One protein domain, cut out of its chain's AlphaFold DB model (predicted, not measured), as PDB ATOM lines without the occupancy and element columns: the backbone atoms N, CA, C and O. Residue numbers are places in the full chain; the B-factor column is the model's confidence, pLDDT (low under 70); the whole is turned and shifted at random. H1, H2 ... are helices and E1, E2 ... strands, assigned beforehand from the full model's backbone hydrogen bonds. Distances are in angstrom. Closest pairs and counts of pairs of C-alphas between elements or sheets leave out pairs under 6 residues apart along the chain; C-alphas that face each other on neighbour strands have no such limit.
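This is residues 2 to 56 of the 102 residues of an uncharacterized protein of Bacteroidetes bacterium (UniProt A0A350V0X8). There is little regular structure: a small sheet of four strands, E1 E2 E3 E4, from which a long narrow loop, residues 27 to 49 with short helix H1, runs out and folds back. The printed part has 55 residues, under half in named elements, mostly strand, in chain order E1 E2 E3 H1 E4; the sheet is antiparallel. The rod spans 51 by 18 by 15 A and is only just extended, close to loose, radius of gyration of the C-alphas 15.5 A.

E2, residues 8 to 12, and E3, residues 22 to 26, each measure 13.3 A from first to last C-alpha. E1, residues 2 to 5, begins at C-alpha 2 (-24.589, -32.779, 13.678). H1 is residues 31 to 34. E4, residues 50 to 52, ends at C-alpha 52 (-21.710, -23.448, 24.073).

E1 E2 E3 form a meander, each strand the antiparallel neighbour of the one before. Within hydrogen-bond range are N 3 and O 10, 2.8 A, N 9 and O 25, 2.8 A, and, between E3 and E4, N 24 and O 51, 2.8 A. H1, too short for an O i to N i+4 pair, is not on the sheet.

The C-alphas farthest apart, Gly 38 and Glu 56, are 51.0 A apart. The printed part has no cut; the H1 to E4 link is long. Residues 33 to 34, 37 to 42 and 44 have pLDDT under 70.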
ATOM      1  N   GLN A   2     -23.521 -32.784  12.670       95.75
ATOM      2  CA  GLN A   2     -24.589 -32.779  13.678       95.75
ATOM      3  C   GLN A   2     -24.860 -34.204  14.167       95.75
ATOM      4  O   GLN A   2     -24.880 -35.133  13.363       95.75
ATOM      5  N   ILE A   3     -25.067 -34.369  15.471       96.50
ATOM      6  CA  ILE A   3     -25.410 -35.640  16.113       96.50
ATOM      7  C   ILE A   3     -26.729 -35.443  16.855       96.50
ATOM      8  O   ILE A   3     -26.803 -34.662  17.805       96.50
ATOM      9  N   PHE A   4     -27.769 -36.150  16.420       94.94
ATOM     10  CA  PHE A   4     -29.103 -36.082  17.011       94.94
ATOM     11  C   PHE A   4     -29.244 -37.138  18.106       94.94
ATOM     12  O   PHE A   4     -29.090 -38.332  17.856       94.94
ATOM     13  N   GLY A   5     -29.536 -36.692  19.324       92.19
ATOM     14  CA  GLY A   5     -29.787 -37.548  20.474       92.19
ATOM     15  C   GLY A   5     -31.192 -37.357  21.034       92.19
ATOM     16  O   GLY A   5     -31.924 -36.436  20.684       92.19
ATOM     17  N   THR A   6     -31.562 -38.211  21.984       90.31
ATOM     18  CA  THR A   6     -32.874 -38.150  22.652       90.31
ATOM     19  C   THR A   6     -33.038 -36.944  23.577       90.31
ATOM     20  O   THR A   6     -34.158 -36.603  23.948       90.31
ATOM     21  N   LYS A   7     -31.932 -36.300  23.968       87.06
ATOM     22  CA  LYS A   7     -31.915 -35.140  24.873       87.06
ATOM     23  C   LYS A   7     -31.620 -33.813  24.164       87.06
ATOM     24  O   LYS A   7     -31.652 -32.769  24.806       87.06
ATOM     25  N   GLY A   8     -31.335 -33.846  22.864       91.69
ATOM     26  CA  GLY A   8     -30.915 -32.678  22.097       91.69
ATOM     27  C   GLY A   8     -29.961 -33.036  20.962       91.69
ATOM     28  O   GLY A   8     -29.671 -34.209  20.723       91.69
ATOM     29  N   THR A   9     -29.456 -32.010  20.288       94.81
ATOM     30  CA  THR A   9     -28.570 -32.131  19.126       94.81
ATOM     31  C   THR A   9     -27.219 -31.507  19.430       94.81
ATOM     32  O   THR A   9     -27.140 -30.331  19.786       94.81
ATOM     33  N   LEU A  10     -26.146 -32.275  19.257       96.44
ATOM     34  CA  LEU A  10     -24.783 -31.763  19.319       96.44
ATOM     35  C   LEU A  10     -24.360 -31.302  17.924       96.44
ATOM     36  O   LEU A  10     -24.446 -32.062  16.960       96.44
ATOM     37  N   VAL A  11     -23.900 -30.064  17.811       96.00
ATOM     38  CA  VAL A  11     -23.451 -29.463  16.556       96.00
ATOM     39  C   VAL A  11     -21.987 -29.092  16.693       96.00
ATOM     40  O   VAL A  11     -21.617 -28.343  17.595       96.00
ATOM     41  N   TYR A  12     -21.176 -29.610  15.778       95.75
ATOM     42  CA  TYR A  12     -19.773 -29.253  15.629       95.75
ATOM     43  C   TYR A  12     -19.560 -28.614  14.256       95.75
ATOM     44  O   TYR A  12     -19.850 -29.241  13.231       95.75
ATOM     45  N   ASP A  13     -19.084 -27.374  14.236       94.31
ATOM     46  CA  ASP A  13     -18.870 -26.589  13.020       94.31
ATOM     47  C   ASP A  13     -17.416 -26.125  12.939       94.31
ATOM     48  O   ASP A  13     -16.964 -25.318  13.746       94.31
ATOM     49  N   GLU A  14     -16.680 -26.641  11.957       90.06
ATOM     50  CA  GLU A  14     -15.256 -26.351  11.802       90.06
ATOM     51  C   GLU A  14     -14.948 -24.953  11.288       90.06
ATOM     52  O   GLU A  14     -13.818 -24.497  11.454       90.06
ATOM     53  N   MET A  15     -15.932 -24.273  10.697       90.69
ATOM     54  CA  MET A  15     -15.756 -22.929  10.152       90.69
ATOM     55  C   MET A  15     -15.857 -21.843  11.229       90.69
ATOM     56  O   MET A  15     -15.465 -20.702  10.986       90.69
ATOM     57  N   LEU A  16     -16.388 -22.175  12.409       89.50
ATOM     58  CA  LEU A  16     -16.526 -21.237  13.518       89.50
ATOM     59  C   LEU A  16     -15.246 -21.144  14.354       89.50
ATOM     60  O   LEU A  16     -14.447 -22.079  14.445       89.50
ATOM     61  N   ALA A  17     -15.091 -19.999  15.020       85.62
ATOM     62  CA  ALA A  17     -14.080 -19.817  16.051       85.62
ATOM     63  C   ALA A  17     -14.292 -20.798  17.221       85.62
ATOM     64  O   ALA A  17     -15.369 -21.374  17.403       85.62
ATOM     65  N   LEU A  18     -13.239 -21.012  18.011       83.69
ATOM     66  CA  LEU A  18     -13.189 -22.035  19.063       83.69
ATOM     67  C   LEU A  18     -14.306 -21.888  20.112       83.69
ATOM     68  O   LEU A  18     -14.846 -22.884  20.586       83.69
ATOM     69  N   ASP A  19     -14.686 -20.650  20.413       84.31
ATOM     70  CA  ASP A  19     -15.764 -20.251  21.322       84.31
ATOM     71  C   ASP A  19     -17.176 -20.478  20.755       84.31
ATOM     72  O   ASP A  19     -18.169 -20.245  21.436       84.31
ATOM     73  N   GLY A  20     -17.297 -20.958  19.518       87.62
ATOM     74  CA  GLY A  20     -18.568 -21.317  18.892       87.62
ATOM     75  C   GLY A  20     -18.558 -22.676  18.198       87.62
ATOM     76  O   GLY A  20     -19.590 -23.062  17.646       87.62
ATOM     77  N   LYS A  21     -17.425 -23.389  18.227       92.88
ATOM     78  CA  LYS A  21     -17.168 -24.591  17.424       92.88
ATOM     79  C   LYS A  21     -18.036 -25.781  17.824       92.88
ATOM     80  O   LYS A  21     -18.399 -26.579  16.965       92.88
ATOM     81  N   LEU A  22     -18.378 -25.897  19.110       95.38
ATOM     82  CA  LEU A  22     -19.194 -26.980  19.659       95.38
ATOM     83  C   LEU A  22     -20.378 -26.428  20.456       95.38
ATOM     84  O   LEU A  22     -20.213 -25.678  21.419       95.38
ATOM     85  N   LYS A  23     -21.589 -26.818  20.056       95.69
ATOM     86  CA  LYS A  23     -22.842 -26.372  20.673       95.69
ATOM     87  C   LYS A  23     -23.764 -27.549  20.939       95.69
ATOM     88  O   LYS A  23     -23.933 -28.417  20.083       95.69
ATOM     89  N   LEU A  24     -24.406 -27.545  22.098       94.88
ATOM     90  CA  LEU A  24     -25.514 -28.432  22.424       94.88
ATOM     91  C   LEU A  24     -26.820 -27.650  22.320       94.88
ATOM     92  O   LEU A  24     -27.016 -26.663  23.023       94.88
ATOM     93  N   TYR A  25     -27.714 -28.115  21.458       93.88
ATOM     94  CA  TYR A  25     -29.070 -27.604  21.328       93.88
ATOM     95  C   TYR A  25     -30.012 -28.519  22.104       93.88
ATOM     96  O   TYR A  25     -30.169 -29.691  21.753       93.88
ATOM     97  N   GLY A  26     -30.639 -28.000  23.158       92.00
ATOM     98  CA  GLY A  26     -31.684 -28.718  23.880       92.00
ATOM     99  C   GLY A  26     -32.897 -29.002  22.987       92.00
ATOM    100  O   GLY A  26     -33.205 -28.242  22.072       92.00
ATOM    101  N   LEU A  27     -33.616 -30.088  23.283       85.69
ATOM    102  CA  LEU A  27     -34.790 -30.525  22.510       85.69
ATOM    103  C   LEU A  27     -35.926 -29.480  22.466       85.69
ATOM    104  O   LEU A  27     -36.735 -29.483  21.544       85.69
ATOM    105  N   GLY A  28     -35.984 -28.588  23.460       80.50
ATOM    106  CA  GLY A  28     -37.124 -27.701  23.667       80.50
ATOM    107  C   GLY A  28     -38.345 -28.440  24.204       80.50
ATOM    108  O   GLY A  28     -38.311 -29.644  24.467       80.50
ATOM    109  N   ILE A  29     -39.429 -27.700  24.413       78.62
ATOM    110  CA  ILE A  29     -40.708 -28.245  24.868       78.62
ATOM    111  C   ILE A  29     -41.793 -27.757  23.913       78.62
ATOM    112  O   ILE A  29     -42.024 -26.556  23.778       78.62
ATOM    113  N   ASP A  30     -42.483 -28.703  23.276       76.44
ATOM    114  CA  ASP A  30     -43.711 -28.429  22.536       76.44
ATOM    115  C   ASP A  30     -44.919 -28.860  23.373       76.44
ATOM    116  O   ASP A  30     -45.250 -30.047  23.468       76.44
ATOM    117  N   ASN A  31     -45.574 -27.893  24.014       74.19
ATOM    118  CA  ASN A  31     -46.746 -28.169  24.845       74.19
ATOM    119  C   ASN A  31     -48.033 -28.367  24.015       74.19
ATOM    120  O   ASN A  31     -49.026 -28.852  24.555       74.19
ATOM    121  N   ARG A  32     -48.010 -28.099  22.699       71.38
ATOM    122  CA  ARG A  32     -49.160 -28.292  21.795       71.38
ATOM    123  C   ARG A  32     -49.486 -29.767  21.594       71.38
ATOM    124  O   ARG A  32     -50.649 -30.126  21.461       71.38
ATOM    125  N   ILE A  33     -48.466 -30.625  21.619       69.81
ATOM    126  CA  ILE A  33     -48.599 -32.076  21.398       69.81
ATOM    127  C   ILE A  33     -49.408 -32.749  22.520       69.81
ATOM    128  O   ILE A  33     -50.037 -33.781  22.302       69.81
ATOM    129  N   LYS A  34     -49.404 -32.175  23.730       68.31
ATOM    130  CA  LYS A  34     -50.067 -32.742  24.917       68.31
ATOM    131  C   LYS A  34     -51.326 -31.987  25.349       68.31
ATOM    132  O   LYS A  34     -51.940 -32.382  26.339       68.31
ATOM    133  N   ALA A  35     -51.694 -30.925  24.636       70.31
ATOM    134  CA  ALA A  35     -52.814 -30.072  25.004       70.31
ATOM    135  C   ALA A  35     -54.151 -30.812  24.875       70.31
ATOM    136  O   ALA A  35     -54.408 -31.483  23.870       70.31
ATOM    137  N   LYS A  36     -55.019 -30.678  25.883       72.00
ATOM    138  CA  LYS A  36     -56.395 -31.204  25.841       72.00
ATOM    139  C   LYS A  36     -57.398 -30.079  25.603       72.00
ATOM    140  O   LYS A  36     -57.147 -28.919  25.919       72.00
ATOM    141  N   ALA A  37     -58.569 -30.432  25.070       67.31
ATOM    142  CA  ALA A  37     -59.677 -29.489  24.940       67.31
ATOM    143  C   ALA A  37     -60.070 -28.960  26.333       67.31
ATOM    144  O   ALA A  37     -60.528 -29.730  27.176       67.31
ATOM    145  N   GLY A  38     -59.848 -27.664  26.570       68.06
ATOM    146  CA  GLY A  38     -60.076 -27.001  27.859       68.06
ATOM    147  C   GLY A  38     -58.814 -26.497  28.569       68.06
ATOM    148  O   GLY A  38     -58.946 -25.846  29.602       68.06
ATOM    149  N   ASP A  39     -57.613 -26.751  28.035       69.19
ATOM    150  CA  ASP A  39     -56.386 -26.147  28.566       69.19
ATOM    151  C   ASP A  39     -56.407 -24.620  28.403       69.19
ATOM    152  O   ASP A  39     -56.557 -24.092  27.302       69.19
ATOM    153  N   THR A  40     -56.217 -23.904  29.512       66.31
ATOM    154  CA  THR A  40     -56.097 -22.436  29.543       66.31
ATOM    155  C   THR A  40     -54.648 -21.962  29.424       66.31
ATOM    156  O   THR A  40     -54.386 -20.760  29.423       66.31
ATOM    157  N   ALA A  41     -53.689 -22.893  29.380       67.50
ATOM    158  CA  ALA A  41     -52.277 -22.579  29.222       67.50
ATOM    159  C   ALA A  41     -51.994 -22.056  27.806       67.50
ATOM    160  O   ALA A  41     -52.511 -22.583  26.821       67.50
ATOM    161  N   ALA A  42     -51.137 -21.037  27.697       68.62
ATOM    162  CA  ALA A  42     -50.691 -20.539  26.403       68.62
ATOM    163  C   ALA A  42     -49.945 -21.650  25.642       68.62
ATOM    164  O   ALA A  42     -48.896 -22.139  26.075       68.62
ATOM    165  N   LEU A  43     -50.517 -22.064  24.513       74.50
ATOM    166  CA  LEU A  43     -49.942 -23.068  23.629       74.50
ATOM    167  C   LEU A  43     -48.781 -22.458  22.844       74.50
ATOM    168  O   LEU A  43     -48.928 -21.407  22.221       74.50
ATOM    169  N   GLY A  44     -47.627 -23.116  22.853       69.00
ATOM    170  CA  GLY A  44     -46.421 -22.595  22.234       69.00
ATOM    171  C   GLY A  44     -45.277 -23.598  22.195       69.00
ATOM    172  O   GLY A  44     -45.205 -24.550  22.969       69.00
ATOM    173  N   TYR A  45     -44.361 -23.355  21.264       73.12
ATOM    174  CA  TYR A  45     -43.081 -24.040  21.209       73.12
ATOM    175  C   TYR A  45     -42.046 -23.206  21.962       73.12
ATOM    176  O   TYR A  45     -41.853 -22.029  21.649       73.12
ATOM    177  N   GLN A  46     -41.384 -23.811  22.943       77.06
ATOM    178  CA  GLN A  46     -40.224 -23.221  23.599       77.06
ATOM    179  C   GLN A  46     -38.972 -23.922  23.087       77.06
ATOM    180  O   GLN A  46     -38.803 -25.125  23.292       77.06
ATOM    181  N   SER A  47     -38.098 -23.169  22.418       76.81
ATOM    182  CA  SER A  47     -36.789 -23.673  22.005       76.81
ATOM    183  C   SER A  47     -35.989 -24.127  23.220       76.81
ATOM    184  O   SER A  47     -36.029 -23.488  24.273       76.81
ATOM    185  N   GLY A  48     -35.258 -25.228  23.069       83.12
ATOM    186  CA  GLY A  48     -34.338 -25.680  24.102       83.12
ATOM    187  C   GLY A  48     -33.186 -24.703  24.288       83.12
ATOM    188  O   GLY A  48     -32.852 -23.927  23.389       83.12
ATOM    189  N   GLU A  49     -32.578 -24.755  25.468       91.81
ATOM    190  CA  GLU A  49     -31.383 -23.976  25.769       91.81
ATOM    191  C   GLU A  49     -30.245 -24.353  24.812       91.81
ATOM    192  O   GLU A  49     -30.068 -25.523  24.458       91.81
ATOM    193  N   ILE A  50     -29.485 -23.346  24.382       93.69
ATOM    194  CA  ILE A  50     -28.270 -23.543  23.597       93.69
ATOM    195  C   ILE A  50     -27.091 -23.373  24.542       93.69
ATOM    196  O   ILE A  50     -26.857 -22.283  25.059       93.69
ATOM    197  N   THR A  51     -26.321 -24.438  24.721       94.75
ATOM    198  CA  THR A  51     -25.101 -24.415  25.523       94.75
ATOM    199  C   THR A  51     -23.892 -24.448  24.600       94.75
ATOM    200  O   THR A  51     -23.728 -25.370  23.800       94.75
ATOM    201  N   VAL A  52     -23.029 -23.442  24.713       95.06
ATOM    202  CA  VAL A  52     -21.710 -23.448  24.073       95.06
ATOM    203  C   VAL A  52     -20.769 -24.285  24.932       95.06
ATOM    204  O   VAL A  52     -20.653 -24.047  26.133       95.06
ATOM    205  N   ILE A  53     -20.103 -25.263  24.320       93.50
ATOM    206  CA  ILE A  53     -19.128 -26.111  25.006       93.50
ATOM    207  C   ILE A  53     -17.734 -25.602  24.629       93.50
ATOM    208  O   ILE A  53     -17.362 -25.701  23.456       93.50
ATOM    209  N   PRO A  54     -16.967 -25.044  25.582       90.88
ATOM    210  CA  PRO A  54     -15.625 -24.565  25.298       90.88
ATOM    211  C   PRO A  54     -14.730 -25.743  24.918       90.88
ATOM    212  O   PRO A  54     -14.746 -26.790  25.566       90.88
ATOM    213  N   LEU A  55     -13.943 -25.551  23.866       90.12
ATOM    214  CA  LEU A  55     -12.902 -26.483  23.459       90.12
ATOM    215  C   LEU A  55     -11.541 -25.852  23.714       90.12
ATOM    216  O   LEU A  55     -11.377 -24.639  23.587       90.12
ATOM    217  N   GLU A  56     -10.561 -26.678  24.056       89.06
ATOM    218  CA  GLU A  56      -9.180 -26.224  24.137       89.06
ATOM    219  C   GLU A  56      -8.600 -26.057  22.732       89.06
ATOM    220  O   GLU A  56      -8.906 -26.815  21.806       89.06
TER     221      GLU A  56